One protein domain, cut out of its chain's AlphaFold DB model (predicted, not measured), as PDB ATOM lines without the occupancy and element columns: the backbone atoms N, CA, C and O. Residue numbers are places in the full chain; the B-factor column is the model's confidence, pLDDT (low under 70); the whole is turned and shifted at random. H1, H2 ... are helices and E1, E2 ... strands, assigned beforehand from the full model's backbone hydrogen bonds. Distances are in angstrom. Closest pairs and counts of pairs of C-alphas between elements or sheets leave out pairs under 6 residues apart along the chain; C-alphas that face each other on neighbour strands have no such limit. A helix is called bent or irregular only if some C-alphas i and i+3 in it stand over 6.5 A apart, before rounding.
ATOM      1  N   VAL A   2     -42.605 -62.373  -9.045       97.00
ATOM      2  CA  VAL A   2     -41.955 -63.648  -9.457       97.00
ATOM      3  C   VAL A   2     -40.503 -63.780  -8.973       97.00
ATOM      4  O   VAL A   2     -40.123 -64.836  -8.490       97.00
ATOM      5  N   VAL A   3     -39.719 -62.697  -9.046       96.94
ATOM      6  CA  VAL A   3     -38.343 -62.653  -8.516       96.94
ATOM      7  C   VAL A   3     -38.294 -63.029  -7.032       96.94
ATOM      8  O   VAL A   3     -37.536 -63.913  -6.660       96.94
ATOM      9  N   PHE A   4     -39.115 -62.387  -6.196       97.94
ATOM     10  CA  PHE A   4     -39.129 -62.631  -4.752       97.94
ATOM     11  C   PHE A   4     -39.710 -64.006  -4.396       97.94
ATOM     12  O   PHE A   4     -39.201 -64.643  -3.487       97.94
ATOM     13  N   ASP A   5     -40.698 -64.510  -5.146       98.25
ATOM     14  CA  ASP A   5     -41.166 -65.901  -5.018       98.25
ATOM     15  C   ASP A   5     -40.028 -66.900  -5.259       98.25
ATOM     16  O   ASP A   5     -39.793 -67.780  -4.435       98.25
ATOM     17  N   ALA A   6     -39.296 -66.747  -6.365       98.06
ATOM     18  CA  ALA A   6     -38.176 -67.623  -6.684       98.06
ATOM     19  C   ALA A   6     -37.033 -67.473  -5.663       98.06
ATOM     20  O   ALA A   6     -36.407 -68.459  -5.295       98.06
ATOM     21  N   PHE A   7     -36.791 -66.267  -5.148       98.38
ATOM     22  CA  PHE A   7     -35.769 -66.043  -4.128       98.38
ATOM     23  C   PHE A   7     -36.135 -66.681  -2.778       98.38
ATOM     24  O   PHE A   7     -35.308 -67.358  -2.177       98.38
ATOM     25  N   VAL A   8     -37.391 -66.567  -2.333       98.56
ATOM     26  CA  VAL A   8     -37.886 -67.248  -1.120       98.56
ATOM     27  C   VAL A   8     -37.802 -68.767  -1.273       98.56
ATOM     28  O   VAL A   8     -37.374 -69.457  -0.350       98.56
ATOM     29  N   ARG A   9     -38.178 -69.297  -2.444       98.50
ATOM     30  CA  ARG A   9     -38.025 -70.722  -2.772       98.50
ATOM     31  C   ARG A   9     -36.570 -71.159  -2.677       98.50
ATOM     32  O   ARG A   9     -36.300 -72.161  -2.033       98.50
ATOM     33  N   TYR A  10     -35.657 -70.389  -3.259       98.56
ATOM     34  CA  TYR A  10     -34.224 -70.648  -3.205       98.56
ATOM     35  C   TYR A  10     -33.665 -70.656  -1.779       98.56
ATOM     36  O   TYR A  10     -32.983 -71.601  -1.401       98.56
ATOM     37  N   LEU A  11     -33.991 -69.657  -0.956       98.44
ATOM     38  CA  LEU A  11     -33.529 -69.615   0.434       98.44
ATOM     39  C   LEU A  11     -34.045 -70.820   1.237       98.44
ATOM     40  O   LEU A  11     -33.276 -71.467   1.947       98.44
ATOM     41  N   ARG A  12     -35.324 -71.179   1.073       98.31
ATOM     42  CA  ARG A  12     -35.903 -72.381   1.698       98.31
ATOM     43  C   ARG A  12     -35.240 -73.663   1.186       98.31
ATOM     44  O   ARG A  12     -35.009 -74.581   1.967       98.31
ATOM     45  N   ASP A  13     -34.896 -73.712  -0.099       97.31
ATOM     46  CA  ASP A  13     -34.164 -74.824  -0.714       97.31
ATOM     47  C   ASP A  13     -32.757 -74.997  -0.130       97.31
ATOM     48  O   ASP A  13     -32.327 -76.113   0.154       97.31
ATOM     49  N   ALA A  14     -32.081 -73.876   0.131       96.88
ATOM     50  CA  ALA A  14     -30.785 -73.813   0.797       96.88
ATOM     51  C   ALA A  14     -30.858 -74.102   2.314       96.88
ATOM     52  O   ALA A  14     -29.834 -74.064   2.997       96.88
ATOM     53  N   GLY A  15     -32.045 -74.410   2.850       97.88
ATOM     54  CA  GLY A  15     -32.248 -74.821   4.240       97.88
ATOM     55  C   GLY A  15     -32.506 -73.682   5.229       97.88
ATOM     56  O   GLY A  15     -32.449 -73.917   6.435       97.88
ATOM     57  N   TRP A  16     -32.792 -72.467   4.754       98.19
ATOM     58  CA  TRP A  16     -33.161 -71.347   5.621       98.19
ATOM     59  C   TRP A  16     -34.621 -71.450   6.077       98.19
ATOM     60  O   TRP A  16     -35.510 -71.777   5.286       98.19
ATOM     61  N   ASP A  17     -34.873 -71.100   7.339       97.88
ATOM     62  CA  ASP A  17     -36.226 -70.862   7.848       97.88
ATOM     63  C   ASP A  17     -36.635 -69.418   7.525       97.88
ATOM     64  O   ASP A  17     -36.156 -68.466   8.139       97.88
ATOM     65  N   VAL A  18     -37.446 -69.252   6.480       98.31
ATOM     66  CA  VAL A  18     -37.770 -67.938   5.905       98.31
ATOM     67  C   VAL A  18     -39.178 -67.519   6.299       98.31
ATOM     68  O   VAL A  18     -40.139 -68.126   5.817       98.31
ATOM     69  N   THR A  19     -39.279 -66.423   7.059       98.56
ATOM     70  CA  THR A  19     -40.525 -65.664   7.256       98.56
ATOM     71  C   THR A  19     -40.647 -64.588   6.172       98.56
ATOM     72  O   THR A  19     -39.962 -63.569   6.196       98.56
ATOM     73  N   TYR A  20     -41.508 -64.825   5.187       98.50
ATOM     74  CA  TYR A  20     -41.787 -63.945   4.061       98.50
ATOM     75  C   TYR A  20     -43.058 -63.122   4.308       98.50
ATOM     76  O   TYR A  20     -44.161 -63.662   4.325       98.50
ATOM     77  N   VAL A  21     -42.921 -61.799   4.424       98.50
ATOM     78  CA  VAL A  21     -44.049 -60.869   4.607       98.50
ATOM     79  C   VAL A  21     -44.227 -59.987   3.372       98.50
ATOM     80  O   VAL A  21     -43.253 -59.521   2.779       98.50
ATOM     81  N   ARG A  22     -45.480 -59.753   2.968       97.88
ATOM     82  CA  ARG A  22     -45.837 -58.868   1.846       97.88
ATOM     83  C   ARG A  22     -47.150 -58.150   2.133       97.88
ATOM     84  O   ARG A  22     -48.203 -58.778   2.100       97.88
ATOM     85  N   ASN A  23     -47.105 -56.840   2.334       97.44
ATOM     86  CA  ASN A  23     -48.293 -56.057   2.657       97.44
ATOM     87  C   ASN A  23     -49.251 -55.860   1.465       97.44
ATOM     88  O   ASN A  23     -48.901 -56.053   0.296       97.44
ATOM     89  N   HIS A  24     -50.455 -55.387   1.782       97.62
ATOM     90  CA  HIS A  24     -51.391 -54.790   0.838       97.62
ATOM     91  C   HIS A  24     -51.646 -53.327   1.202       97.62
ATOM     92  O   HIS A  24     -52.198 -53.035   2.261       97.62
ATOM     93  N   THR A  25     -51.313 -52.409   0.294       95.94
ATOM     94  CA  THR A  25     -51.767 -51.014   0.383       95.94
ATOM     95  C   THR A  25     -53.222 -50.930  -0.067       95.94
ATOM     96  O   THR A  25     -53.515 -50.863  -1.264       95.94
ATOM     97  N   ASP A  26     -54.146 -50.955   0.890       95.75
ATOM     98  CA  ASP A  26     -55.590 -50.843   0.668       95.75
ATOM     99  C   ASP A  26     -56.155 -49.448   1.007       95.75
ATOM    100  O   ASP A  26     -57.357 -49.210   0.884       95.75
ATOM    101  N   VAL A  27     -55.274 -48.489   1.318       92.44
ATOM    102  CA  VAL A  27     -55.580 -47.064   1.511       92.44
ATOM    103  C   VAL A  27     -54.555 -46.223   0.741       92.44
ATOM    104  O   VAL A  27     -53.395 -46.177   1.106       92.44
ATOM    105  N   ASP A  28     -54.963 -45.546  -0.338       90.88
ATOM    106  CA  ASP A  28     -54.081 -44.642  -1.104       90.88
ATOM    107  C   ASP A  28     -54.893 -43.604  -1.899       90.88
ATOM    108  O   ASP A  28     -56.043 -43.838  -2.285       90.88
ATOM    109  N   ASP A  29     -54.265 -42.471  -2.229       89.88
ATOM    110  CA  ASP A  29     -54.846 -41.384  -3.023       89.88
ATOM    111  C   ASP A  29     -55.373 -41.875  -4.386       89.88
ATOM    112  O   ASP A  29     -56.347 -41.333  -4.915       89.88
ATOM    113  N   LYS A  30     -54.740 -42.870  -5.022       90.56
ATOM    114  CA  LYS A  30     -55.206 -43.429  -6.304       90.56
ATOM    115  C   LYS A  30     -56.430 -44.320  -6.122       90.56
ATOM    116  O   LYS A  30     -57.319 -44.268  -6.975       90.56
ATOM    117  N   ILE A  31     -56.483 -45.109  -5.046       92.62
ATOM    118  CA  ILE A  31     -57.634 -45.960  -4.711       92.62
ATOM    119  C   ILE A  31     -58.847 -45.072  -4.455       92.62
ATOM    120  O   ILE A  31     -59.863 -45.225  -5.131       92.62
ATOM    121  N   ILE A  32     -58.695 -44.091  -3.563       92.69
ATOM    122  CA  ILE A  32     -59.752 -43.160  -3.162       92.69
ATOM    123  C   ILE A  32     -60.263 -42.381  -4.373       92.69
ATOM    124  O   ILE A  32     -61.450 -42.447  -4.689       92.69
ATOM    125  N   ARG A  33     -59.377 -41.713  -5.128       92.50
ATOM    126  CA  ARG A  33     -59.789 -40.946  -6.318       92.50
ATOM    127  C   ARG A  33     -60.521 -41.807  -7.339       92.50
ATOM    128  O   ARG A  33     -61.488 -41.349  -7.941       92.50
ATOM    129  N   ARG A  34     -60.067 -43.045  -7.564       93.19
ATOM    130  CA  ARG A  34     -60.704 -43.944  -8.532       93.19
ATOM    131  C   ARG A  34     -62.047 -44.472  -8.038       93.19
ATOM    132  O   ARG A  34     -62.933 -44.653  -8.866       93.19
ATOM    133  N   ALA A  35     -62.178 -44.760  -6.749       93.50
ATOM    134  CA  ALA A  35     -63.427 -45.212  -6.151       93.50
ATOM    135  C   ALA A  35     -64.488 -44.107  -6.222       93.50
ATOM    136  O   ALA A  35     -65.545 -44.326  -6.805       93.50
ATOM    137  N   LEU A  36     -64.140 -42.886  -5.802       91.88
ATOM    138  CA  LEU A  36     -65.028 -41.722  -5.876       91.88
ATOM    139  C   LEU A  36     -65.445 -41.387  -7.316       91.88
ATOM    140  O   LEU A  36     -66.609 -41.098  -7.567       91.88
ATOM    141  N   ALA A  37     -64.527 -41.483  -8.284       93.56
ATOM    142  CA  ALA A  37     -64.856 -41.277  -9.699       93.56
ATOM    143  C   ALA A  37     -65.830 -42.327 -10.274       93.56
ATOM    144  O   ALA A  37     -66.427 -42.082 -11.319       93.56
ATOM    145  N   ASN A  38     -65.973 -43.483  -9.617       93.31
ATOM    146  CA  ASN A  38     -66.866 -44.571 -10.019       93.31
ATOM    147  C   ASN A  38     -68.079 -44.726  -9.086       93.31
ATOM    148  O   ASN A  38     -68.778 -45.729  -9.209       93.31
ATOM    149  N   ASP A  39     -68.300 -43.786  -8.161       94.19
ATOM    150  CA  ASP A  39     -69.360 -43.863  -7.144       94.19
ATOM    151  C   ASP A  39     -69.311 -45.173  -6.321       94.19
ATOM    152  O   ASP A  39     -70.312 -45.839  -6.072       94.19
ATOM    153  N   GLU A  40     -68.096 -45.584  -5.943       94.81
ATOM    154  CA  GLU A  40     -67.812 -46.805  -5.185       94.81
ATOM    155  C   GLU A  40     -67.142 -46.464  -3.844       94.81
ATOM    156  O   GLU A  40     -66.351 -45.523  -3.761       94.81
ATOM    157  N   ASP A  41     -67.403 -47.260  -2.802       94.75
ATOM    158  CA  ASP A  41     -66.670 -47.168  -1.534       94.75
ATOM    159  C   ASP A  41     -65.176 -47.530  -1.731       94.75
ATOM    160  O   ASP A  41     -64.872 -48.626  -2.224       94.75
ATOM    161  N   PRO A  42     -64.222 -46.653  -1.348       94.81
ATOM    162  CA  PRO A  42     -62.792 -46.928  -1.464       94.81
ATOM    163  C   PRO A  42     -62.337 -48.234  -0.807       94.81
ATOM    164  O   PRO A  42     -61.505 -48.931  -1.392       94.81
ATOM    165  N   LEU A  43     -62.887 -48.588   0.360       95.25
ATOM    166  CA  LEU A  43     -62.466 -49.783   1.102       95.25
ATOM    167  C   LEU A  43     -62.985 -51.064   0.439       95.25
ATOM    168  O   LEU A  43     -62.211 -51.992   0.192       95.25
ATOM    169  N   ALA A  44     -64.261 -51.091   0.045       95.94
ATOM    170  CA  ALA A  44     -64.823 -52.191  -0.738       95.94
ATOM    171  C   ALA A  44     -64.072 -52.391  -2.066       95.94
ATOM    172  O   ALA A  44     -63.758 -53.524  -2.453       95.94
ATOM    173  N   ARG A  45     -63.723 -51.291  -2.750       95.31
ATOM    174  CA  ARG A  45     -62.909 -51.336  -3.967       95.31
ATOM    175  C   ARG A  45     -61.557 -51.985  -3.700       95.31
ATOM    176  O   ARG A  45     -61.152 -52.851  -4.477       95.31
ATOM    177  N   ALA A  46     -60.854 -51.538  -2.661       96.62
ATOM    178  CA  ALA A  46     -59.533 -52.037  -2.319       96.62
ATOM    179  C   ALA A  46     -59.571 -53.537  -2.013       96.62
ATOM    180  O   ALA A  46     -58.833 -54.289  -2.647       96.62
ATOM    181  N   SER A  47     -60.507 -53.990  -1.170       96.94
ATOM    182  CA  SER A  47     -60.650 -55.414  -0.837       96.94
ATOM    183  C   SER A  47     -60.865 -56.280  -2.078       96.94
ATOM    184  O   SER A  47     -60.176 -57.280  -2.249       96.94
ATOM    185  N   ARG A  48     -61.730 -55.859  -3.016       97.06
ATOM    186  CA  ARG A  48     -61.938 -56.599  -4.275       97.06
ATOM    187  C   ARG A  48     -60.651 -56.737  -5.096       97.06
ATOM    188  O   ARG A  48     -60.456 -57.747  -5.769       97.06
ATOM    189  N   PHE A  49     -59.799 -55.711  -5.109       96.44
ATOM    190  CA  PHE A  49     -58.530 -55.759  -5.840       96.44
ATOM    191  C   PHE A  49     -57.434 -56.518  -5.092       96.44
ATOM    192  O   PHE A  49     -56.585 -57.097  -5.765       96.44
ATOM    193  N   VAL A  50     -57.474 -56.572  -3.758       97.56
ATOM    194  CA  VAL A  50     -56.642 -57.493  -2.973       97.56
ATOM    195  C   VAL A  50     -56.983 -58.937  -3.343       97.56
ATOM    196  O   VAL A  50     -56.101 -59.660  -3.797       97.56
ATOM    197  N   ASP A  51     -58.266 -59.308  -3.314       97.31
ATOM    198  CA  ASP A  51     -58.708 -60.663  -3.674       97.31
ATOM    199  C   ASP A  51     -58.336 -61.015  -5.125       97.31
ATOM    200  O   ASP A  51     -57.876 -62.119  -5.426       97.31
ATOM    201  N   ALA A  52     -58.502 -60.063  -6.053       96.94
ATOM    202  CA  ALA A  52     -58.121 -60.254  -7.449       96.94
ATOM    203  C   ALA A  52     -56.604 -60.411  -7.629       96.94
ATOM    204  O   ALA A  52     -56.174 -61.215  -8.455       96.94
ATOM    205  N   PHE A  53     -55.804 -59.650  -6.880       97.25
ATOM    206  CA  PHE A  53     -54.351 -59.757  -6.903       97.25
ATOM    207  C   PHE A  53     -53.890 -61.110  -6.361       97.25
ATOM    208  O   PHE A  53     -53.088 -61.771  -7.018       97.25
ATOM    209  N   ASP A  54     -54.430 -61.566  -5.232       97.12
ATOM    210  CA  ASP A  54     -54.073 -62.866  -4.657       97.12
ATOM    211  C   ASP A  54     -54.482 -64.025  -5.565       97.12
ATOM    212  O   ASP A  54     -53.694 -64.950  -5.773       97.12
ATOM    213  N   ALA A  55     -55.655 -63.939  -6.198       97.56
ATOM    214  CA  ALA A  55     -56.071 -64.901  -7.211       97.56
ATOM    215  C   ALA A  55     -55.102 -64.938  -8.406       97.56
ATOM    216  O   ALA A  55     -54.742 -66.020  -8.870       97.56
ATOM    217  N   ASP A  56     -54.644 -63.779  -8.888       97.62
ATOM    218  CA  ASP A  56     -53.684 -63.699  -9.994       97.62
ATOM    219  C   ASP A  56     -52.288 -64.223  -9.577       97.62
ATOM    220  O   ASP A  56     -51.636 -64.910 -10.366       97.62
ATOM    221  N   MET A  57     -51.825 -63.962  -8.346       97.75
ATOM    222  CA  MET A  57     -50.557 -64.500  -7.819       97.75
ATOM    223  C   MET A  57     -50.621 -66.023  -7.634       97.75
ATOM    224  O   MET A  57     -49.679 -66.729  -8.001       97.75
ATOM    225  N   HIS A  58     -51.746 -66.539  -7.133       97.00
ATOM    226  CA  HIS A  58     -51.992 -67.973  -7.017       97.00
ATOM    227  C   HIS A  58     -52.057 -68.647  -8.394       97.00
ATOM    228  O   HIS A  58     -51.408 -69.668  -8.611       97.00
ATOM    229  N   ALA A  59     -52.765 -68.047  -9.357       96.50
ATOM    230  CA  ALA A  59     -52.824 -68.540 -10.734       96.50
ATOM    231  C   ALA A  59     -51.450 -68.538 -11.425       96.50
ATOM    232  O   ALA A  59     -51.209 -69.350 -12.319       96.50
ATOM    233  N   LEU A  60     -50.538 -67.654 -11.005       96.25
ATOM    234  CA  LEU A  60     -49.145 -67.623 -11.448       96.25
ATOM    235  C   LEU A  60     -48.251 -68.654 -10.724       96.25
ATOM    236  O   LEU A  60     -47.069 -68.769 -11.041       96.25
ATOM    237  N   GLY A  61     -48.784 -69.401  -9.752       95.94
ATOM    238  CA  GLY A  61     -48.049 -70.407  -8.984       95.94
ATOM    239  C   GLY A  61     -47.048 -69.820  -7.985       95.94
ATOM    240  O   GLY A  61     -46.056 -70.475  -7.657       95.94
ATOM    241  N   LEU A  62     -47.253 -68.577  -7.537       97.50
ATOM    242  CA  LEU A  62     -46.393 -67.972  -6.519       97.50
ATOM    243  C   LEU A  62     -46.683 -68.569  -5.135       97.50
ATOM    244  O   LEU A  62     -47.827 -68.902  -4.827       97.50
ATOM    245  N   VAL A  63     -45.657 -68.674  -4.290       96.12
ATOM    246  CA  VAL A  63     -45.837 -68.973  -2.866       96.12
ATOM    247  C   VAL A  63     -46.626 -67.851  -2.193       96.12
ATOM    248  O   VAL A  63     -46.428 -66.670  -2.489       96.12
ATOM    249  N   ALA A  64     -47.522 -68.227  -1.283       96.56
ATOM    250  CA  ALA A  64     -48.151 -67.261  -0.395       96.56
ATOM    251  C   ALA A  64     -47.100 -66.722   0.596       96.56
ATOM    252  O   ALA A  64     -46.225 -67.491   1.013       96.56
ATOM    253  N   PRO A  65     -47.158 -65.430   0.961       97.81
ATOM    254  CA  PRO A  65     -46.391 -64.933   2.093       97.81
ATOM    255  C   PRO A  65     -46.902 -65.570   3.393       97.81
ATOM    256  O   PRO A  65     -48.071 -65.944   3.492       97.81
ATOM    257  N   ASP A  66     -46.033 -65.662   4.394       98.31
ATOM    258  CA  ASP A  66     -46.378 -66.151   5.731       98.31
ATOM    259  C   ASP A  66     -47.254 -65.133   6.486       98.31
ATOM    260  O   ASP A  66     -48.066 -65.515   7.326       98.31
ATOM    261  N   ALA A  67     -47.161 -63.844   6.126       97.88
ATOM    262  CA  ALA A  67     -48.117 -62.810   6.516       97.88
ATOM    263  C   ALA A  67     -48.343 -61.774   5.400       97.88
ATOM    264  O   ALA A  67     -47.416 -61.382   4.685       97.88
ATOM    265  N   ALA A  68     -49.584 -61.295   5.278       97.38
ATOM    266  CA  ALA A  68     -49.974 -60.282   4.300       97.38
ATOM    267  C   ALA A  68     -50.776 -59.133   4.943       97.38
ATOM    268  O   ALA A  68     -51.981 -59.027   4.701       97.38
ATOM    269  N   PRO A  69     -50.140 -58.298   5.790       97.69
ATOM    270  CA  PRO A  69     -50.842 -57.260   6.540       97.69
ATOM    271  C   PRO A  69     -51.470 -56.212   5.613       97.69
ATOM    272  O   PRO A  69     -50.926 -55.889   4.549       97.69
ATOM    273  N   ARG A  70     -52.627 -55.685   6.020       97.88
ATOM    274  CA  ARG A  70     -53.356 -54.620   5.320       97.88
ATOM    275  C   ARG A  70     -53.237 -53.309   6.087       97.88
ATOM    276  O   ARG A  70     -53.283 -53.299   7.314       97.88
ATOM    277  N   VAL A  71     -53.186 -52.185   5.375       97.38
ATOM    278  CA  VAL A  71     -53.109 -50.854   6.006       97.38
ATOM    279  C   VAL A  71     -54.318 -50.606   6.902       97.38
ATOM    280  O   VAL A  71     -54.168 -50.105   8.014       97.38
ATOM    281  N   THR A  72     -55.513 -50.985   6.443       96.81
ATOM    282  CA  THR A  72     -56.754 -50.838   7.221       96.81
ATOM    283  C   THR A  72     -56.768 -51.631   8.531       96.81
ATOM    284  O   THR A  72     -57.497 -51.251   9.448       96.81
ATOM    285  N   GLU A  73     -55.964 -52.691   8.632       96.94
ATOM    286  CA  GLU A  73     -55.865 -53.576   9.799       96.94
ATOM    287  C   GLU A  73     -54.722 -53.170  10.747       96.94
ATOM    288  O   GLU A  73     -54.768 -53.511  11.924       96.94
ATOM    289  N   SER A  74     -53.754 -52.377  10.273       97.94
ATOM    290  CA  SER A  74     -52.558 -51.964  11.030       97.94
ATOM    291  C   SER A  74     -52.557 -50.482  11.437       97.94
ATOM    292  O   SER A  74     -51.507 -49.900  11.713       97.94
ATOM    293  N   ILE A  75     -53.728 -49.834  11.496       98.12
ATOM    294  CA  ILE A  75     -53.844 -48.403  11.841       98.12
ATOM    295  C   ILE A  75     -53.262 -48.088  13.223       98.12
ATOM    296  O   ILE A  75     -52.581 -47.074  13.365       98.12
ATOM    297  N   ASP A  76     -53.483 -48.946  14.219       98.19
ATOM    298  CA  ASP A  76     -52.975 -48.720  15.576       98.19
ATOM    299  C   ASP A  76     -51.437 -48.737  15.613       98.19
ATOM    300  O   ASP A  76     -50.826 -47.847  16.208       98.19
ATOM    301  N   ALA A  77     -50.807 -49.684  14.907       97.94
ATOM    302  CA  ALA A  77     -49.353 -49.749  14.761       97.94
ATOM    303  C   ALA A  77     -48.800 -48.508  14.042       97.94
ATOM    304  O   ALA A  77     -47.807 -47.918  14.476       97.94
ATOM    305  N   ILE A  78     -49.477 -48.056  12.981       98.56
ATOM    306  CA  ILE A  78     -49.093 -46.844  12.250       98.56
ATOM    307  C   ILE A  78     -49.185 -45.608  13.151       98.56
ATOM    308  O   ILE A  78     -48.236 -44.827  13.219       98.56
ATOM    309  N   VAL A  79     -50.294 -45.426  13.872       98.56
ATOM    310  CA  VAL A  79     -50.473 -44.293  14.793       98.56
ATOM    311  C   VAL A  79     -49.406 -44.313  15.889       98.56
ATOM    312  O   VAL A  79     -48.791 -43.277  16.141       98.56
ATOM    313  N   ALA A  80     -49.117 -45.479  16.473       98.25
ATOM    314  CA  ALA A  80     -48.074 -45.626  17.485       98.25
ATOM    315  C   ALA A  80     -46.684 -45.229  16.958       98.25
ATOM    316  O   ALA A  80     -45.931 -44.533  17.647       98.25
ATOM    317  N   MET A  81     -46.351 -45.612  15.723       98.38
ATOM    318  CA  MET A  81     -45.083 -45.238  15.098       98.38
ATOM    319  C   MET A  81     -44.993 -43.728  14.834       98.38
ATOM    320  O   MET A  81     -43.952 -43.113  15.078       98.38
ATOM    321  N   ILE A  82     -46.087 -43.102  14.390       98.62
ATOM    322  CA  ILE A  82     -46.152 -41.649  14.184       98.62
ATOM    323  C   ILE A  82     -45.991 -40.904  15.511       98.62
ATOM    324  O   ILE A  82     -45.205 -39.957  15.585       98.62
ATOM    325  N   ASP A  83     -46.676 -41.341  16.568       98.25
ATOM    326  CA  ASP A  83     -46.534 -40.755  17.902       98.25
ATOM    327  C   ASP A  83     -45.090 -40.862  18.411       98.25
ATOM    328  O   ASP A  83     -44.549 -39.890  18.947       98.25
ATOM    329  N   ALA A  84     -44.419 -41.995  18.181       98.19
ATOM    330  CA  ALA A  84     -43.009 -42.167  18.523       98.19
ATOM    331  C   ALA A  84     -42.098 -41.200  17.743       98.19
ATOM    332  O   ALA A  84     -41.206 -40.586  18.336       98.19
ATOM    333  N   LEU A  85     -42.340 -41.013  16.440       98.56
ATOM    334  CA  LEU A  85     -41.615 -40.043  15.611       98.56
ATOM    335  C   LEU A  85     -41.814 -38.605  16.108       98.56
ATOM    336  O   LEU A  85     -40.847 -37.842  16.174       98.56
ATOM    337  N   ILE A  86     -43.036 -38.229  16.495       98.50
ATOM    338  CA  ILE A  86     -43.331 -36.907  17.067       98.50
ATOM    339  C   ILE A  86     -42.600 -36.740  18.403       98.50
ATOM    340  O   ILE A  86     -41.891 -35.751  18.595       98.50
ATOM    341  N   ALA A  87     -42.730 -37.710  19.313       98.19
ATOM    342  CA  ALA A  87     -42.130 -37.661  20.645       98.19
ATOM    343  C   ALA A  87     -40.598 -37.538  20.601       98.19
ATOM    344  O   ALA A  87     -39.998 -36.903  21.468       98.19
ATOM    345  N   ARG A  88     -39.967 -38.110  19.571       98.00
ATOM    346  CA  ARG A  88     -38.516 -38.056  19.337       98.00
ATOM    347  C   ARG A  88     -38.061 -36.842  18.520       98.00
ATOM    348  O   ARG A  88     -36.868 -36.675  18.302       98.00
ATOM    349  N   GLY A  89     -38.980 -35.974  18.095       97.62
ATOM    350  CA  GLY A  89     -38.661 -34.749  17.354       97.62
ATOM    351  C   GLY A  89     -38.381 -34.956  15.862       97.62
ATOM    352  O   GLY A  89     -37.846 -34.054  15.216       97.62
ATOM    353  N   HIS A  90     -38.761 -36.109  15.307       98.38
ATOM    354  CA  HIS A  90     -38.607 -36.440  13.888       98.38
ATOM    355  C   HIS A  90     -39.845 -36.114  13.047       98.38
ATOM    356  O   HIS A  90     -39.768 -36.067  11.821       98.38
ATOM    357  N   ALA A  91     -40.977 -35.836  13.689       98.12
ATOM    358  CA  ALA A  91     -42.212 -35.447  13.026       98.12
ATOM    359  C   ALA A  91     -42.865 -34.230  13.687       98.12
ATOM    360  O   ALA A  91     -42.581 -33.890  14.838       98.12
ATOM    361  N   TYR A  92     -43.748 -33.556  12.952       97.38
ATOM    362  CA  TYR A  92     -44.522 -32.433  13.468       97.38
ATOM    363  C   TYR A  92     -45.934 -32.390  12.887       97.38
ATOM    364  O   TYR A  92     -46.154 -32.709  11.720       97.38
ATOM    365  N   VAL A  93     -46.877 -31.937  13.713       96.12
ATOM    366  CA  VAL A  93     -48.267 -31.693  13.315       96.12
ATOM    367  C   VAL A  93     -48.374 -30.287  12.717       96.12
ATOM    368  O   VAL A  93     -47.963 -29.305  13.343       96.12
ATOM    369  N   ALA A  94     -48.891 -30.182  11.498       93.62
ATOM    370  CA  ALA A  94     -49.199 -28.916  10.847       93.62
ATOM    371  C   ALA A  94     -50.552 -28.359  11.331       93.62
ATOM    372  O   ALA A  94     -51.406 -29.122  11.784       93.62
ATOM    373  N   PRO A  95     -50.814 -27.045  11.186       90.44
ATOM    374  CA  PRO A  95     -52.118 -26.465  11.526       90.44
ATOM    375  C   PRO A  95     -53.311 -27.089  10.782       90.44
ATOM    376  O   PRO A  95     -54.432 -27.010  11.276       90.44
ATOM    377  N   SER A  96     -53.082 -27.704   9.616       88.38
ATOM    378  CA  SER A  96     -54.091 -28.456   8.855       88.38
ATOM    379  C   SER A  96     -54.522 -29.767   9.527       88.38
ATOM    380  O   SER A  96     -55.563 -30.312   9.169       88.38
ATOM    381  N   GLY A  97     -53.742 -30.271  10.489       91.06
ATOM    382  CA  GLY A  97     -53.882 -31.608  11.072       91.06
ATOM    383  C   GLY A  97     -53.060 -32.687  10.360       91.06
ATOM    384  O   GLY A  97     -53.052 -33.832  10.807       91.06
ATOM    385  N   ASP A  98     -52.361 -32.352   9.270       94.19
ATOM    386  CA  ASP A  98     -51.396 -33.269   8.659       94.19
ATOM    387  C   ASP A  98     -50.187 -33.459   9.578       94.19
ATOM    388  O   ASP A  98     -49.757 -32.526  10.263       94.19
ATOM    389  N   VAL A  99     -49.596 -34.651   9.557       96.88
ATOM    390  CA  VAL A  99     -48.333 -34.933  10.243       96.88
ATOM    391  C   VAL A  99     -47.251 -35.171   9.205       96.88
ATOM    392  O   VAL A  99     -47.387 -36.038   8.340       96.88
ATOM    393  N   TRP A 100     -46.163 -34.418   9.316       96.88
ATOM    394  CA  TRP A 100     -45.035 -34.453   8.390       96.88
ATOM    395  C   TRP A 100     -43.801 -35.036   9.065       96.88
ATOM    396  O   TRP A 100     -43.510 -34.707  10.219       96.88
ATOM    397  N   PHE A 101     -43.046 -35.851   8.333       97.31
ATOM    398  CA  PHE A 101     -41.688 -36.215   8.716       97.31
ATOM    399  C   PHE A 101     -40.748 -35.049   8.409       97.31
ATOM    400  O   PHE A 101     -40.753 -34.524   7.298       97.31
ATOM    401  N   SER A 102     -39.932 -34.654   9.383       96.50
ATOM    402  CA  SER A 102     -38.960 -33.569   9.254       96.50
ATOM    403  C   SER A 102     -37.637 -34.111   8.727       96.50
ATOM    404  O   SER A 102     -36.830 -34.634   9.500       96.50
ATOM    405  N   LEU A 103     -37.346 -33.925   7.439       93.88
ATOM    406  CA  LEU A 103     -36.080 -34.387   6.852       93.88
ATOM    407  C   LEU A 103     -34.850 -33.729   7.481       93.88
ATOM    408  O   LEU A 103     -33.790 -34.342   7.554       93.88
ATOM    409  N   ALA A 104     -34.993 -32.514   8.013       93.31
ATOM    410  CA  ALA A 104     -33.928 -31.848   8.763       93.31
ATOM    411  C   ALA A 104     -33.466 -32.644  10.003       93.31
ATOM    412  O   ALA A 104     -32.362 -32.422  10.493       93.31
ATOM    413  N   SER A 105     -34.297 -33.563  10.504       95.69
ATOM    414  CA  SER A 105     -33.985 -34.424  11.649       95.69
ATOM    415  C   SER A 105     -33.295 -35.744  11.267       95.69
ATOM    416  O   SER A 105     -32.872 -36.476  12.159       95.69
ATOM    417  N   ALA A 106     -33.163 -36.042   9.969       94.38
ATOM    418  CA  ALA A 106     -32.636 -37.302   9.448       94.38
ATOM    419  C   ALA A 106     -31.431 -37.052   8.518       94.38
ATOM    420  O   ALA A 106     -31.561 -37.087   7.292       94.38
ATOM    421  N   PRO A 107     -30.230 -36.791   9.069       90.38
ATOM    422  CA  PRO A 107     -29.045 -36.458   8.272       90.38
ATOM    423  C   PRO A 107     -28.554 -37.603   7.369       90.38
ATOM    424  O   PRO A 107     -27.775 -37.350   6.451       90.38
ATOM    425  N   SER A 108     -28.990 -38.842   7.618       90.00
ATOM    426  CA  SER A 108     -28.704 -40.020   6.790       90.00
ATOM    427  C   SER A 108     -29.591 -40.139   5.544       90.00
ATOM    428  O   SER A 108     -29.313 -40.985   4.698       90.00
ATOM    429  N   TYR A 109     -30.630 -39.307   5.398       94.44
ATOM    430  CA  TYR A 109     -31.584 -39.413   4.294       94.44
ATOM    431  C   TYR A 109     -30.913 -39.272   2.918       94.44
ATOM    432  O   TYR A 109     -30.176 -38.315   2.663       94.44
ATOM    433  N   GLY A 110     -31.204 -40.211   2.017       92.81
ATOM    434  CA  GLY A 110     -30.608 -40.300   0.682       92.81
ATOM    435  C   GLY A 110     -29.466 -41.320   0.576       92.81
ATOM    436  O   GLY A 110     -28.864 -41.447  -0.494       92.81
ATOM    437  N   ALA A 111     -29.139 -42.031   1.660       93.06
ATOM    438  CA  ALA A 111     -28.085 -43.039   1.691       93.06
ATOM    439  C   ALA A 111     -28.367 -44.227   0.761       93.06
ATOM    440  O   ALA A 111     -27.442 -44.673   0.079       93.06
ATOM    441  N   LEU A 112     -29.614 -44.708   0.680       95.56
ATOM    442  CA  LEU A 112     -29.959 -45.858  -0.164       95.56
ATOM    443  C   LEU A 112     -29.906 -45.492  -1.654       95.56
ATOM    444  O   LEU A 112     -29.335 -46.212  -2.471       95.56
ATOM    445  N   SER A 113     -30.487 -44.350  -2.008       93.25
ATOM    446  CA  SER A 113     -30.569 -43.847  -3.382       93.25
ATOM    447  C   SER A 113     -29.308 -43.126  -3.866       93.25
ATOM    448  O   SER A 113     -29.228 -42.754  -5.039       93.25
ATOM    449  N   ASN A 114     -28.331 -42.911  -2.979       92.25
ATOM    450  CA  ASN A 114     -27.152 -42.072  -3.198       92.25
ATOM    451  C   ASN A 114     -27.506 -40.648  -3.686       92.25
ATOM    452  O   ASN A 114     -26.794 -40.052  -4.500       92.25
ATOM    453  N   ARG A 115     -28.621 -40.091  -3.197       88.25
ATOM    454  CA  ARG A 115     -29.063 -38.713  -3.471       88.25
ATOM    455  C   ARG A 115     -28.676 -37.808  -2.305       88.25
ATOM    456  O   ARG A 115     -28.812 -38.186  -1.150       88.25
ATOM    457  N   ARG A 116     -28.188 -36.594  -2.582       83.00
ATOM    458  CA  ARG A 116     -27.785 -35.627  -1.544       83.00
ATOM    459  C   ARG A 116     -28.214 -34.213  -1.904       83.00
ATOM    460  O   ARG A 116     -28.280 -33.867  -3.079       83.00
ATOM    461  N   GLY A 117     -28.434 -33.388  -0.882       76.00
ATOM    462  CA  GLY A 117     -28.620 -31.946  -1.040       76.00
ATOM    463  C   GLY A 117     -29.795 -31.582  -1.948       76.00
ATOM    464  O   GLY A 117     -30.946 -31.884  -1.636       76.00
ATOM    465  N   ASP A 118     -29.487 -30.903  -3.048       72.31
ATOM    466  CA  ASP A 118     -30.416 -30.428  -4.074       72.31
ATOM    467  C   ASP A 118     -30.937 -31.535  -5.007       72.31
ATOM    468  O   ASP A 118     -31.975 -31.345  -5.637       72.31
ATOM    469  N   ALA A 119     -30.291 -32.707  -5.040       73.94
ATOM    470  CA  ALA A 119     -30.787 -33.891  -5.750       73.94
ATOM    471  C   ALA A 119     -31.977 -34.576  -5.044       73.94
ATOM    472  O   ALA A 119     -32.589 -35.496  -5.595       73.94
ATOM    473  N   ILE A 120     -32.298 -34.152  -3.816       79.38
ATOM    474  CA  ILE A 120     -33.518 -34.554  -3.117       79.38
ATOM    475  C   ILE A 120     -34.645 -33.629  -3.577       79.38
ATOM    476  O   ILE A 120     -34.726 -32.462  -3.183       79.38
ATOM    477  N   GLU A 121     -35.508 -34.171  -4.428       77.19
ATOM    478  CA  GLU A 121     -36.675 -33.474  -4.960       77.19
ATOM    479  C   GLU A 121     -37.705 -33.166  -3.861       77.19
ATOM    480  O   GLU A 121     -37.725 -33.782  -2.793       77.19
ATOM    481  N   ALA A 122     -38.572 -32.184  -4.121       75.50
ATOM    482  CA  ALA A 122     -39.702 -31.904  -3.242       75.50
ATOM    483  C   ALA A 122     -40.666 -33.102  -3.218       75.50
ATOM    484  O   ALA A 122     -40.861 -33.766  -4.237       75.50
ATOM    485  N   SER A 123     -41.304 -33.351  -2.071       74.38
ATOM    486  CA  SER A 123     -42.356 -34.368  -2.001       74.38
ATOM    487  C   SER A 123     -43.516 -33.973  -2.924       74.38
ATOM    488  O   SER A 123     -43.861 -32.796  -3.040       74.38
ATOM    489  N   ALA A 124     -44.141 -34.971  -3.557       72.19
ATOM    490  CA  ALA A 124     -45.290 -34.780  -4.441       72.19
ATOM    491  C   ALA A 124     -46.549 -34.254  -3.718       72.19
ATOM    492  O   ALA A 124     -47.514 -33.866  -4.380       72.19
ATOM    493  N   ASP A 125     -46.567 -34.234  -2.379       74.12
ATOM    494  CA  ASP A 125     -47.674 -33.663  -1.613       74.12
ATOM    495  C   ASP A 125     -47.694 -32.130  -1.751       74.12
ATOM    496  O   ASP A 125     -46.731 -31.444  -1.399       74.12
ATOM    497  N   VAL A 126     -48.825 -31.598  -2.225       63.09
ATOM    498  CA  VAL A 126     -49.031 -30.191  -2.640       63.09
ATOM    499  C   VAL A 126     -49.312 -29.245  -1.452       63.09
ATOM    500  O   VAL A 126     -49.914 -28.187  -1.618       63.09
ATOM    501  N   ASP A 127     -48.927 -29.618  -0.230       68.00
ATOM    502  CA  ASP A 127     -49.302 -28.857   0.968       68.00
ATOM    503  C   ASP A 127     -48.367 -27.669   1.259       68.00
ATOM    504  O   ASP A 127     -47.142 -27.771   1.168       68.00
ATOM    505  N   THR A 128     -48.965 -26.541   1.649       64.94
ATOM    506  CA  THR A 128     -48.293 -25.273   1.986       64.94
ATOM    507  C   THR A 128     -47.859 -25.168   3.454       64.94
ATOM    508  O   THR A 128     -47.143 -24.235   3.808       64.94
ATOM    509  N   GLY A 129     -48.260 -26.110   4.313       75.94
ATOM    510  CA  GLY A 129     -47.942 -26.148   5.743       75.94
ATOM    511  C   GLY A 129     -46.606 -26.810   6.099       75.94
ATOM    512  O   GLY A 129     -46.261 -26.881   7.281       75.94
ATOM    513  N   LYS A 130     -45.852 -27.299   5.107       89.50
ATOM    514  CA  LYS A 130     -44.545 -27.933   5.314       89.50
ATOM    515  C   LYS A 130     -43.486 -26.914   5.746       89.50
ATOM    516  O   LYS A 130     -43.352 -25.849   5.144       89.50
ATOM    517  N   ARG A 131     -42.676 -27.268   6.748       91.50
ATOM    518  CA  ARG A 131     -41.472 -26.518   7.155       91.50
ATOM    519  C   ARG A 131     -40.377 -26.606   6.091       91.50
ATOM    520  O   ARG A 131     -39.691 -25.619   5.845       91.50
ATOM    521  N   ASP A 132     -40.246 -27.765   5.446       90.19
ATOM    522  CA  ASP A 132     -39.385 -27.992   4.287       90.19
ATOM    523  C   ASP A 132     -40.197 -28.637   3.154       90.19
ATOM    524  O   ASP A 132     -40.918 -29.606   3.362       90.19
ATOM    525  N   ARG A 133     -40.058 -28.142   1.919       89.00
ATOM    526  CA  ARG A 133     -40.737 -28.696   0.727       89.00
ATOM    527  C   ARG A 133     -40.447 -30.183   0.475       89.00
ATOM    528  O   ARG A 133     -41.194 -30.840  -0.250       89.00
ATOM    529  N   ARG A 134     -39.346 -30.696   1.024       89.75
ATOM    530  CA  ARG A 134     -38.923 -32.094   0.906       89.75
ATOM    531  C   ARG A 134     -39.576 -32.998   1.958       89.75
ATOM    532  O   ARG A 134     -39.608 -34.204   1.745       89.75
ATOM    533  N   ASP A 135     -40.125 -32.435   3.038       93.75
ATOM    534  CA  ASP A 135     -40.846 -33.196   4.063       93.75
ATOM    535  C   ASP A 135     -42.022 -33.963   3.441       93.75
ATOM    536  O   ASP A 135     -42.708 -33.471   2.533       93.75
ATOM    537  N   PHE A 136     -42.261 -35.177   3.933       94.31
ATOM    538  CA  PHE A 136     -43.268 -36.096   3.402       94.31
ATOM    539  C   PHE A 136     -44.308 -36.470   4.457       94.31
ATOM    540  O   PHE A 136     -44.045 -36.430   5.662       94.31
ATOM    541  N   ALA A 137     -45.521 -36.782   3.997       94.69
ATOM    542  CA  ALA A 137     -46.645 -37.049   4.883       94.69
ATOM    543  C   ALA A 137     -46.477 -38.388   5.614       94.69
ATOM    544  O   ALA A 137     -46.248 -39.428   4.993       94.69
ATOM    545  N   LEU A 138     -46.662 -38.351   6.931       97.12
ATOM    546  CA  LEU A 138     -46.887 -39.517   7.785       97.12
ATOM    547  C   LEU A 138     -48.384 -39.740   7.998       97.12
ATOM    548  O   LEU A 138     -48.866 -40.865   7.945       97.12
ATOM    549  N   TRP A 139     -49.135 -38.653   8.174       96.81
ATOM    550  CA  TRP A 139     -50.585 -38.669   8.305       96.81
ATOM    551  C   TRP A 139     -51.192 -37.531   7.501       96.81
ATOM    552  O   TRP A 139     -50.727 -36.394   7.584       96.81
ATOM    553  N   LYS A 140     -52.242 -37.834   6.745       94.44
ATOM    554  CA  LYS A 140     -53.020 -36.870   5.972       94.44
ATOM    555  C   LYS A 140     -54.340 -36.617   6.690       94.44
ATOM    556  O   LYS A 140     -55.104 -37.557   6.916       94.44
ATOM    557  N   ALA A 141     -54.613 -35.366   7.039       94.12
ATOM    558  CA  ALA A 141     -55.853 -34.945   7.675       94.12
ATOM    559  C   ALA A 141     -57.069 -35.336   6.825       94.12
ATOM    560  O   ALA A 141     -57.024 -35.343   5.590       94.12
ATOM    561  N   ALA A 142     -58.171 -35.670   7.495       92.19
ATOM    562  CA  ALA A 142     -59.375 -36.157   6.841       92.19
ATOM    563  C   ALA A 142     -59.933 -35.129   5.846       92.19
ATOM    564  O   ALA A 142     -60.137 -33.959   6.176       92.19
ATOM    565  N   ARG A 143     -60.247 -35.598   4.637       89.75
ATOM    566  CA  ARG A 143     -60.920 -34.816   3.595       89.75
ATOM    567  C   ARG A 143     -62.334 -35.361   3.373       89.75
ATOM    568  O   ARG A 143     -62.560 -36.555   3.582       89.75
ATOM    569  N   PRO A 144     -63.305 -34.521   2.968       86.69
ATOM    570  CA  PRO A 144     -64.671 -34.974   2.728       86.69
ATOM    571  C   PRO A 144     -64.734 -36.151   1.746       86.69
ATOM    572  O   PRO A 144     -64.176 -36.077   0.654       86.69
ATOM    573  N   GLY A 145     -65.427 -37.222   2.139       83.94
ATOM    574  CA  GLY A 145     -65.611 -38.422   1.315       83.94
ATOM    575  C   GLY A 145     -64.436 -39.407   1.313       83.94
ATOM    576  O   GLY A 145     -64.556 -40.468   0.708       83.94
ATOM    577  N   GLU A 146     -63.322 -39.106   1.989       91.44
ATOM    578  CA  GLU A 146     -62.204 -40.045   2.136       91.44
ATOM    579  C   GLU A 146     -62.360 -40.916   3.401       91.44
ATOM    580  O   GLU A 146     -62.868 -40.433   4.424       91.44
ATOM    581  N   PRO A 147     -61.900 -42.184   3.383       93.81
ATOM    582  CA  PRO A 147     -61.816 -42.993   4.594       93.81
ATOM    583  C   PRO A 147     -60.892 -42.315   5.614       93.81
ATOM    584  O   PRO A 147     -59.856 -41.749   5.257       93.81
ATOM    585  N   SER A 148     -61.288 -42.344   6.887       96.31
ATOM    586  CA  SER A 148     -60.518 -41.726   7.965       96.31
ATOM    587  C   SER A 148     -60.684 -42.434   9.306       96.31
ATOM    588  O   SER A 148     -61.780 -42.853   9.686       96.31
ATOM    589  N   TRP A 149     -59.593 -42.458  10.061       97.50
ATOM    590  CA  TRP A 149     -59.467 -43.008  11.402       97.50
ATOM    591  C   TRP A 149     -59.173 -41.892  12.402       97.50
ATOM    592  O   TRP A 149     -58.750 -40.796  12.028       97.50
ATOM    593  N   SER A 150     -59.456 -42.148  13.675       96.75
ATOM    594  CA  SER A 150     -59.143 -41.207  14.754       96.75
ATOM    595  C   SER A 150     -57.725 -41.466  15.253       96.75
ATOM    596  O   SER A 150     -57.382 -42.614  15.505       96.75
ATOM    597  N   ALA A 151     -56.938 -40.409  15.435       96.88
ATOM    598  CA  ALA A 151     -55.600 -40.465  16.016       96.88
ATOM    599  C   ALA A 151     -55.386 -39.280  16.983       96.88
ATOM    600  O   ALA A 151     -56.147 -38.304  16.913       96.88
ATOM    601  N   PRO A 152     -54.371 -39.311  17.868       95.75
ATOM    602  CA  PRO A 152     -54.094 -38.226  18.820       95.75
ATOM    603  C   PRO A 152     -53.844 -36.858  18.168       95.75
ATOM    604  O   PRO A 152     -54.144 -35.822  18.755       95.75
ATOM    605  N   PHE A 153     -53.354 -36.854  16.929       94.31
ATOM    606  CA  PHE A 153     -53.113 -35.664  16.104       94.31
ATOM    607  C   PHE A 153     -54.280 -35.317  15.156       94.31
ATOM    608  O   PHE A 153     -54.144 -34.455  14.293       94.31
ATOM    609  N   GLY A 154     -55.451 -35.938  15.338       94.62
ATOM    610  CA  GLY A 154     -56.678 -35.630  14.603       94.62
ATOM    611  C   GLY A 154     -57.141 -36.747  13.668       94.62
ATOM    612  O   GLY A 154     -56.478 -37.766  13.478       94.62
ATOM    613  N   ARG A 155     -58.331 -36.568  13.083       96.44
ATOM    614  CA  ARG A 155     -58.884 -37.537  12.128       96.44
ATOM    615  C   ARG A 155     -58.159 -37.454  10.791       96.44
ATOM    616  O   ARG A 155     -57.952 -36.359  10.275       96.44
ATOM    617  N   GLY A 156     -57.858 -38.599  10.194       96.12
ATOM    618  CA  GLY A 156     -57.176 -38.661   8.906       96.12
ATOM    619  C   GLY A 156     -56.839 -40.081   8.491       96.12
ATOM    620  O   GLY A 156     -57.542 -41.016   8.867       96.12
ATOM    621  N   ARG A 157     -55.791 -40.239   7.694       96.31
ATOM    622  CA  ARG A 157     -55.323 -41.526   7.176       96.31
ATOM    623  C   ARG A 157     -53.803 -41.520   7.019       96.31
ATOM    624  O   ARG A 157     -53.223 -40.436   6.912       96.31
ATOM    625  N   PRO A 158     -53.154 -42.687   6.965       96.62
ATOM    626  CA  PRO A 158     -51.712 -42.749   6.784       96.62
ATOM    627  C   PRO A 158     -51.252 -42.165   5.441       96.62
ATOM    628  O   PRO A 158     -51.994 -42.117   4.454       96.62
ATOM    629  N   GLY A 159     -50.013 -41.679   5.429       92.88
ATOM    630  CA  GLY A 159     -49.254 -41.459   4.204       92.88
ATOM    631  C   GLY A 159     -48.633 -42.768   3.710       92.88
ATOM    632  O   GLY A 159     -48.269 -43.620   4.510       92.88
ATOM    633  N   TRP A 160     -48.435 -42.889   2.397       87.62
ATOM    634  CA  TRP A 160     -48.024 -44.145   1.749       87.62
ATOM    635  C   TRP A 160     -46.778 -44.819   2.365       87.62
ATOM    636  O   TRP A 160     -46.682 -46.037   2.406       87.62
ATOM    637  N   HIS A 161     -45.806 -44.044   2.849       93.44
ATOM    638  CA  HIS A 161     -44.532 -44.590   3.329       93.44
ATOM    639  C   HIS A 161     -44.621 -45.219   4.726       93.44
ATOM    640  O   HIS A 161     -44.059 -46.284   4.951       93.44
ATOM    641  N   ILE A 162     -45.350 -44.580   5.655       97.38
ATOM    642  CA  ILE A 162     -45.367 -45.001   7.070       97.38
ATOM    643  C   ILE A 162     -46.043 -46.362   7.267       97.38
ATOM    644  O   ILE A 162     -45.778 -47.060   8.242       97.38
ATOM    645  N   GLU A 163     -46.902 -46.735   6.319       97.00
ATOM    646  CA  GLU A 163     -47.591 -48.018   6.259       97.00
ATOM    647  C   GLU A 163     -46.593 -49.180   6.300       97.00
ATOM    648  O   GLU A 163     -46.701 -50.056   7.157       97.00
ATOM    649  N   CYS A 164     -45.613 -49.169   5.391       97.06
ATOM    650  CA  CYS A 164     -44.644 -50.250   5.244       97.06
ATOM    651  C   CYS A 164     -43.745 -50.366   6.475       97.06
ATOM    652  O   CYS A 164     -43.608 -51.465   7.003       97.06
ATOM    653  N   SER A 165     -43.224 -49.249   6.994       97.88
ATOM    654  CA  SER A 165     -42.405 -49.248   8.211       97.88
ATOM    655  C   SER A 165     -43.141 -49.829   9.421       97.88
ATOM    656  O   SER A 165     -42.597 -50.686  10.114       97.88
ATOM    657  N   ALA A 166     -44.388 -49.409   9.661       97.94
ATOM    658  CA  ALA A 166     -45.153 -49.869  10.818       97.94
ATOM    659  C   ALA A 166     -45.564 -51.345  10.696       97.94
ATOM    660  O   ALA A 166     -45.395 -52.108  11.645       97.94
ATOM    661  N   MET A 167     -46.060 -51.766   9.525       98.00
ATOM    662  CA  MET A 167     -46.459 -53.159   9.287       98.00
ATOM    663  C   MET A 167     -45.264 -54.114   9.290       98.00
ATOM    664  O   MET A 167     -45.367 -55.223   9.811       98.00
ATOM    665  N   ALA A 168     -44.126 -53.706   8.719       97.25
ATOM    666  CA  ALA A 168     -42.908 -54.508   8.751       97.25
ATOM    667  C   ALA A 168     -42.402 -54.663  10.188       97.25
ATOM    668  O   ALA A 168     -42.073 -55.777  10.586       97.25
ATOM    669  N   HIS A 169     -42.412 -53.586  10.980       95.44
ATOM    670  CA  HIS A 169     -42.035 -53.651  12.388       95.44
ATOM    671  C   HIS A 169     -42.947 -54.582  13.199       95.44
ATOM    672  O   HIS A 169     -42.459 -55.434  13.939       95.44
ATOM    673  N   GLU A 170     -44.267 -54.472  13.029       95.62
ATOM    674  CA  GLU A 170     -45.236 -55.333  13.717       95.62
ATOM    675  C   GLU A 170     -45.053 -56.818  13.364       95.62
ATOM    676  O   GLU A 170     -45.152 -57.681  14.237       95.62
ATOM    677  N   ALA A 171     -44.755 -57.121  12.097       96.31
ATOM    678  CA  ALA A 171     -44.637 -58.494  11.621       96.31
ATOM    679  C   ALA A 171     -43.253 -59.129  11.857       96.31
ATOM    680  O   ALA A 171     -43.172 -60.339  12.059       96.31
ATOM    681  N   LEU A 172     -42.172 -58.344  11.782       96.44
ATOM    682  CA  LEU A 172     -40.788 -58.841  11.702       96.44
ATOM    683  C   LEU A 172     -39.842 -58.243  12.758       96.44
ATOM    684  O   LEU A 172     -38.725 -58.734  12.916       96.44
ATOM    685  N   GLY A 173     -40.274 -57.231  13.513       94.50
ATOM    686  CA  GLY A 173     -39.472 -56.566  14.540       94.50
ATOM    687  C   GLY A 173     -38.647 -55.380  14.028       94.50
ATOM    688  O   GLY A 173     -38.902 -54.818  12.969       94.50
ATOM    689  N   ASP A 174     -37.670 -54.946  14.827       90.75
ATOM    690  CA  ASP A 174     -36.950 -53.675  14.615       90.75
ATOM    691  C   ASP A 174     -35.980 -53.673  13.417       90.75
ATOM    692  O   ASP A 174     -35.676 -52.605  12.886       90.75
ATOM    693  N   ALA A 175     -35.463 -54.838  13.019       90.00
ATOM    694  CA  ALA A 175     -34.440 -54.966  11.984       90.00
ATOM    695  C   ALA A 175     -34.724 -56.167  11.077       90.00
ATOM    696  O   ALA A 175     -34.892 -57.290  11.548       90.00
ATOM    697  N   LEU A 176     -34.743 -55.916   9.770       96.38
ATOM    698  CA  LEU A 176     -35.017 -56.908   8.737       96.38
ATOM    699  C   LEU A 176     -33.712 -57.492   8.185       96.38
ATOM    700  O   LEU A 176     -32.736 -56.769   7.978       96.38
ATOM    701  N   ASP A 177     -33.702 -58.775   7.833       97.56
ATOM    702  CA  ASP A 177     -32.559 -59.352   7.117       97.56
ATOM    703  C   ASP A 177     -32.471 -58.806   5.684       97.56
ATOM    704  O   ASP A 177     -31.415 -58.343   5.238       97.56
ATOM    705  N   ILE A 178     -33.599 -58.843   4.966       98.19
ATOM    706  CA  ILE A 178     -33.734 -58.440   3.563       98.19
ATOM    707  C   ILE A 178     -35.038 -57.657   3.383       98.19
ATOM    708  O   ILE A 178     -36.113 -58.159   3.704       98.19
ATOM    709  N   HIS A 179     -34.955 -56.465   2.789       98.31
ATOM    710  CA  HIS A 179     -36.114 -55.692   2.344       98.31
ATOM    711  C   HIS A 179     -36.108 -55.559   0.812       98.31
ATOM    712  O   HIS A 179     -35.111 -55.157   0.204       98.31
ATOM    713  N   GLY A 180     -37.220 -55.923   0.168       97.75
ATOM    714  CA  GLY A 180     -37.307 -56.067  -1.285       97.75
ATOM    715  C   GLY A 180     -38.351 -55.170  -1.949       97.75
ATOM    716  O   GLY A 180     -39.411 -54.926  -1.392       97.75
ATOM    717  N   GLY A 181     -38.090 -54.724  -3.180       96.94
ATOM    718  CA  GLY A 181     -39.062 -53.963  -3.969       96.94
ATOM    719  C   GLY A 181     -38.698 -53.817  -5.448       96.94
ATOM    720  O   GLY A 181     -37.694 -54.343  -5.921       96.94
ATOM    721  N   GLY A 182     -39.522 -53.089  -6.202       95.25
ATOM    722  CA  GLY A 182     -39.145 -52.634  -7.545       95.25
ATOM    723  C   GLY A 182     -38.094 -51.524  -7.477       95.25
ATOM    724  O   GLY A 182     -38.018 -50.798  -6.489       95.25
ATOM    725  N   LEU A 183     -37.290 -51.354  -8.530       93.88
ATOM    726  CA  LEU A 183     -36.268 -50.298  -8.603       93.88
ATOM    727  C   LEU A 183     -36.845 -48.884  -8.408       93.88
ATOM    728  O   LEU A 183     -36.169 -47.997  -7.897       93.88
ATOM    729  N   ASP A 184     -38.104 -48.669  -8.781       91.56
ATOM    730  CA  ASP A 184     -38.823 -47.414  -8.570       91.56
ATOM    731  C   ASP A 184     -39.216 -47.150  -7.110       91.56
ATOM    732  O   ASP A 184     -39.598 -46.029  -6.791       91.56
ATOM    733  N   LEU A 185     -39.088 -48.139  -6.222       95.56
ATOM    734  CA  LEU A 185     -39.299 -47.963  -4.786       95.56
ATOM    735  C   LEU A 185     -38.039 -47.510  -4.046       95.56
ATOM    736  O   LEU A 185     -38.170 -47.009  -2.936       95.56
ATOM    737  N   VAL A 186     -36.842 -47.597  -4.650       95.94
ATOM    738  CA  VAL A 186     -35.593 -47.083  -4.043       95.94
ATOM    739  C   VAL A 186     -35.784 -45.653  -3.538       95.94
ATOM    740  O   VAL A 186     -35.412 -45.336  -2.413       95.94
ATOM    741  N   PHE A 187     -36.391 -44.796  -4.362       93.81
ATOM    742  CA  PHE A 187     -36.690 -43.419  -4.000       93.81
ATOM    743  C   PHE A 187     -38.062 -42.985  -4.538       93.81
ATOM    744  O   PHE A 187     -38.340 -43.204  -5.717       93.81
ATOM    745  N   PRO A 188     -38.888 -42.295  -3.731       93.31
ATOM    746  CA  PRO A 188     -38.629 -41.933  -2.334       93.31
ATOM    747  C   PRO A 188     -39.029 -43.026  -1.329       93.31
ATOM    748  O   PRO A 188     -38.789 -42.853  -0.145       93.31
ATOM    749  N   HIS A 189     -39.658 -44.125  -1.764       95.69
ATOM    750  CA  HIS A 189     -40.388 -45.017  -0.855       95.69
ATOM    751  C   HIS A 189     -39.506 -45.683   0.210       95.69
ATOM    752  O   HIS A 189     -39.667 -45.379   1.387       95.69
ATOM    753  N   HIS A 190     -38.530 -46.493  -0.193       97.69
ATOM    754  CA  HIS A 190     -37.641 -47.188   0.738       97.69
ATOM    755  C   HIS A 190     -36.724 -46.223   1.502       97.69
ATOM    756  O   HIS A 190     -36.392 -46.471   2.655       97.69
ATOM    757  N   GLU A 191     -36.341 -45.093   0.895       96.38
ATOM    758  CA  GLU A 191     -35.587 -44.043   1.591       96.38
ATOM    759  C   GLU A 191     -36.384 -43.453   2.767       96.38
ATOM    760  O   GLU A 191     -35.835 -43.226   3.846       96.38
ATOM    761  N   ASN A 192     -37.689 -43.237   2.573       96.88
ATOM    762  CA  ASN A 192     -38.590 -42.778   3.625       96.88
ATOM    763  C   ASN A 192     -38.777 -43.848   4.702       96.88
ATOM    764  O   ASN A 192     -38.722 -43.511   5.884       96.88
ATOM    765  N   GLU A 193     -38.940 -45.115   4.314       97.81
ATOM    766  CA  GLU A 193     -39.081 -46.217   5.270       97.81
ATOM    767  C   GLU A 193     -37.863 -46.356   6.183       97.81
ATOM    768  O   GLU A 193     -38.019 -46.517   7.393       97.81
ATOM    769  N   ILE A 194     -36.654 -46.238   5.619       97.44
ATOM    770  CA  ILE A 194     -35.403 -46.266   6.386       97.44
ATOM    771  C   ILE A 194     -35.452 -45.213   7.485       97.44
ATOM    772  O   ILE A 194     -35.313 -45.544   8.657       97.44
ATOM    773  N   VAL A 195     -35.674 -43.944   7.139       97.25
ATOM    774  CA  VAL A 195     -35.604 -42.882   8.151       97.25
ATOM    775  C   VAL A 195     -36.774 -42.925   9.129       97.25
ATOM    776  O   VAL A 195     -36.587 -42.583  10.290       97.25
ATOM    777  N   GLN A 196     -37.956 -43.385   8.714       97.81
ATOM    778  CA  GLN A 196     -39.072 -43.628   9.630       97.81
ATOM    779  C   GLN A 196     -38.694 -44.681  10.676       97.81
ATOM    780  O   GLN A 196     -38.825 -44.425  11.873       97.81
ATOM    781  N   SER A 197     -38.184 -45.831  10.238       97.75
ATOM    782  CA  SER A 197     -37.826 -46.945  11.116       97.75
ATOM    783  C   SER A 197     -36.601 -46.626  11.976       97.75
ATOM    784  O   SER A 197     -36.660 -46.711  13.202       97.75
ATOM    785  N   GLU A 198     -35.497 -46.172  11.386       97.25
ATOM    786  CA  GLU A 198     -34.251 -45.928  12.121       97.25
ATOM    787  C   GLU A 198     -34.395 -44.808  13.165       97.25
ATOM    788  O   GLU A 198     -33.822 -44.900  14.252       97.25
ATOM    789  N   CYS A 199     -35.203 -43.775  12.901       96.94
ATOM    790  CA  CYS A 199     -35.479 -42.720  13.884       96.94
ATOM    791  C   CYS A 199     -36.334 -43.207  15.072       96.94
ATOM    792  O   CYS A 199     -36.204 -42.687  16.187       96.94
ATOM    793  N   VAL A 200     -37.189 -44.216  14.874       96.25
ATOM    794  CA  VAL A 200     -37.993 -44.820  15.951       96.25
ATOM    795  C   VAL A 200     -37.197 -45.866  16.727       96.25
ATOM    796  O   VAL A 200     -37.242 -45.869  17.955       96.25
ATOM    797  N   HIS A 201     -36.436 -46.723  16.056       94.31
ATOM    798  CA  HIS A 201     -35.805 -47.880  16.697       94.31
ATOM    799  C   HIS A 201     -34.346 -47.618  17.101       94.31
ATOM    800  O   HIS A 201     -33.843 -48.237  18.034       94.31
ATOM    801  N   GLY A 202     -33.670 -46.646  16.479       92.94
ATOM    802  CA  GLY A 202     -32.266 -46.330  16.762       92.94
ATOM    803  C   GLY A 202     -31.280 -47.410  16.297       92.94
ATOM    804  O   GLY A 202     -30.147 -47.441  16.774       92.94
ATOM    805  N   ALA A 203     -31.708 -48.290  15.391       92.12
ATOM    806  CA  ALA A 203     -30.928 -49.376  14.807       92.12
ATOM    807  C   ALA A 203     -31.142 -49.414  13.283       92.12
ATOM    808  O   ALA A 203     -32.175 -48.916  12.833       92.12
ATOM    809  N   PRO A 204     -30.203 -49.982  12.496       94.31
ATOM    810  CA  PRO A 204     -30.365 -50.125  11.049       94.31
ATOM    811  C   PRO A 204     -31.639 -50.895  10.679       94.31
ATOM    812  O   PRO A 204     -31.890 -51.958  11.245       94.31
ATOM    813  N   TYR A 205     -32.410 -50.385   9.713       96.38
ATOM    814  CA  TYR A 205     -33.721 -50.960   9.369       96.38
ATOM    815  C   TYR A 205     -33.627 -52.310   8.643       96.38
ATOM    816  O   TYR A 205     -34.402 -53.217   8.934       96.38
ATOM    817  N   ALA A 206     -32.689 -52.463   7.703       97.06
ATOM    818  CA  ALA A 206     -32.509 -53.705   6.954       97.06
ATOM    819  C   ALA A 206     -31.030 -53.997   6.667       97.06
ATOM    820  O   ALA A 206     -30.272 -53.087   6.326       97.06
ATOM    821  N   GLY A 207     -30.630 -55.269   6.758       96.00
ATOM    822  CA  GLY A 207     -29.274 -55.721   6.435       96.00
ATOM    823  C   GLY A 207     -28.974 -55.682   4.935       96.00
ATOM    824  O   GLY A 207     -27.885 -55.278   4.528       96.00
ATOM    825  N   HIS A 208     -29.953 -56.061   4.109       97.50
ATOM    826  CA  HIS A 208     -29.842 -56.076   2.653       97.50
ATOM    827  C   HIS A 208     -31.069 -55.459   1.982       97.50
ATOM    828  O   HIS A 208     -32.206 -55.654   2.410       97.50
ATOM    829  N   TRP A 209     -30.828 -54.770   0.867       97.88
ATOM    830  CA  TRP A 209     -31.867 -54.230  -0.005       97.88
ATOM    831  C   TRP A 209     -31.811 -54.909  -1.366       97.88
ATOM    832  O   TRP A 209     -30.765 -54.925  -2.013       97.88
ATOM    833  N   MET A 210     -32.945 -55.448  -1.809       98.31
ATOM    834  CA  MET A 210     -33.045 -56.177  -3.070       98.31
ATOM    835  C   MET A 210     -34.061 -55.500  -3.993       98.31
ATOM    836  O   MET A 210     -35.265 -55.507  -3.735       98.31
ATOM    837  N   HIS A 211     -33.588 -54.934  -5.105       97.88
ATOM    838  CA  HIS A 211     -34.439 -54.199  -6.046       97.88
ATOM    839  C   HIS A 211     -34.479 -54.852  -7.422       97.88
ATOM    840  O   HIS A 211     -33.448 -54.973  -8.087       97.88
ATOM    841  N   ASN A 212     -35.673 -55.234  -7.883       95.69
ATOM    842  CA  ASN A 212     -35.834 -55.772  -9.231       95.69
ATOM    843  C   ASN A 212     -35.939 -54.660 -10.285       95.69
ATOM    844  O   ASN A 212     -36.606 -53.644 -10.084       95.69
ATOM    845  N   GLY A 213     -35.322 -54.889 -11.440       93.88
ATOM    846  CA  GLY A 213     -35.380 -54.036 -12.614       93.88
ATOM    847  C   GLY A 213     -36.802 -53.862 -13.145       93.88
ATOM    848  O   GLY A 213     -37.735 -54.594 -12.796       93.88
TER     849      GLY A 213
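Overview. This is residues 2 to 213 of the 446 residues of the protein "Cysteine--tRNA ligase" of Sandaracinus amylolyticus (UniProt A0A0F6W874). A core of three crossed helices, H4, H5 and H6, has a small four-stranded sheet, E1 to E4, at one end and a parallel pair of strands, E5 and E6, toward the other. H2 and H3 make a corner set off to one side, and H1 lies at the far end past E5 and E6, where residues 10 to 15 stick out. The printed part has 212 residues, in the order H1 H2 H3 H4 E1 E2 E3 E4 H5 E5 H6 E6, of the mixed class. It is compact, with a radius of gyration of the C-alphas of 17.5 A and spans of 52 by 43 by 29 A.

Arrangement. H1, residues 2 to 13, touches no helix; its closest C-alpha to E6, residues 206 to 212, is Val 3, 7.4 A from that of Asn 212. H2, residues 29 to 37, and H3, residues 42 to 59, touch at a steep tilt of 67 degrees, only just short of about perpendicular, opposite ways; their closest C-alphas, of Ala 35 and Pro 42, are 5.0 A apart. H4, residues 75 to 87, is on the sheet of E1, 91 to 93, E2, 99 to 101, E3, 136 to 141, and E4, 156 to 158, at a height over the sheet of 9.0 A. These strands form a meander, each the antiparallel neighbour of the one before, with N 92 and O 100 at 3.0 A, N 99 and O 139 at 2.9 A, and N 140 and O 157 at 2.8 A. H5, residues 160 to 172, only grazes this sheet with residues 160 to 163, and touches H4 at 76 degrees, about perpendicular; the closest C-alphas, of Ile 78 and Ala 166, are 5.2 A apart. H6, residues 183 to 201, touches H5 at a steep tilt of 60 degrees, the same way; the closest C-alphas are of Ser 165 and Glu 193, 5.4 A. H6 also touches H4, Leu 85 to Val 200, C-alphas 6.0 A. The sheet E1 to E4 with H4 and H6 makes two layers, helices on one face of a sheet. E5, residues 176 to 182, is parallel to E6, with N 179 and O 208 at 2.9 A; E5, H6 and E6 form a strand-helix-strand unit, two parallel neighbours with a helix between, its crossover right-handed. Every O i to N i+4 pair is within hydrogen-bond range in H1, H2, H3 and H4; in H5 7 of 9 are, in H6 11 of 15.

Along the chain. H1 begins at C-alpha 2 (-41.955, -63.648, -9.457) and is 16.2 A long. H3 is 25.5 A, H4 18.2 A, H5 19.2 A, E5 17.3 A and E6 16.7 A. H6, 25.4 A, has a kink of 47 degrees near residue 190 and is only just irregular, C-alphas 185 and 188 being 6.54 A apart; it ends at C-alpha 201 (-35.805, -47.880, 16.697).

Size, cuts and confidence. The two C-alphas farthest apart, of Ala 14 and Pro 95, are 53.0 A apart. The printed part has no cut. The links H1 to H2, H3 to H4, E2 to E3 and E3 to E4 are long. Residues 126 to 128 have pLDDT under 70.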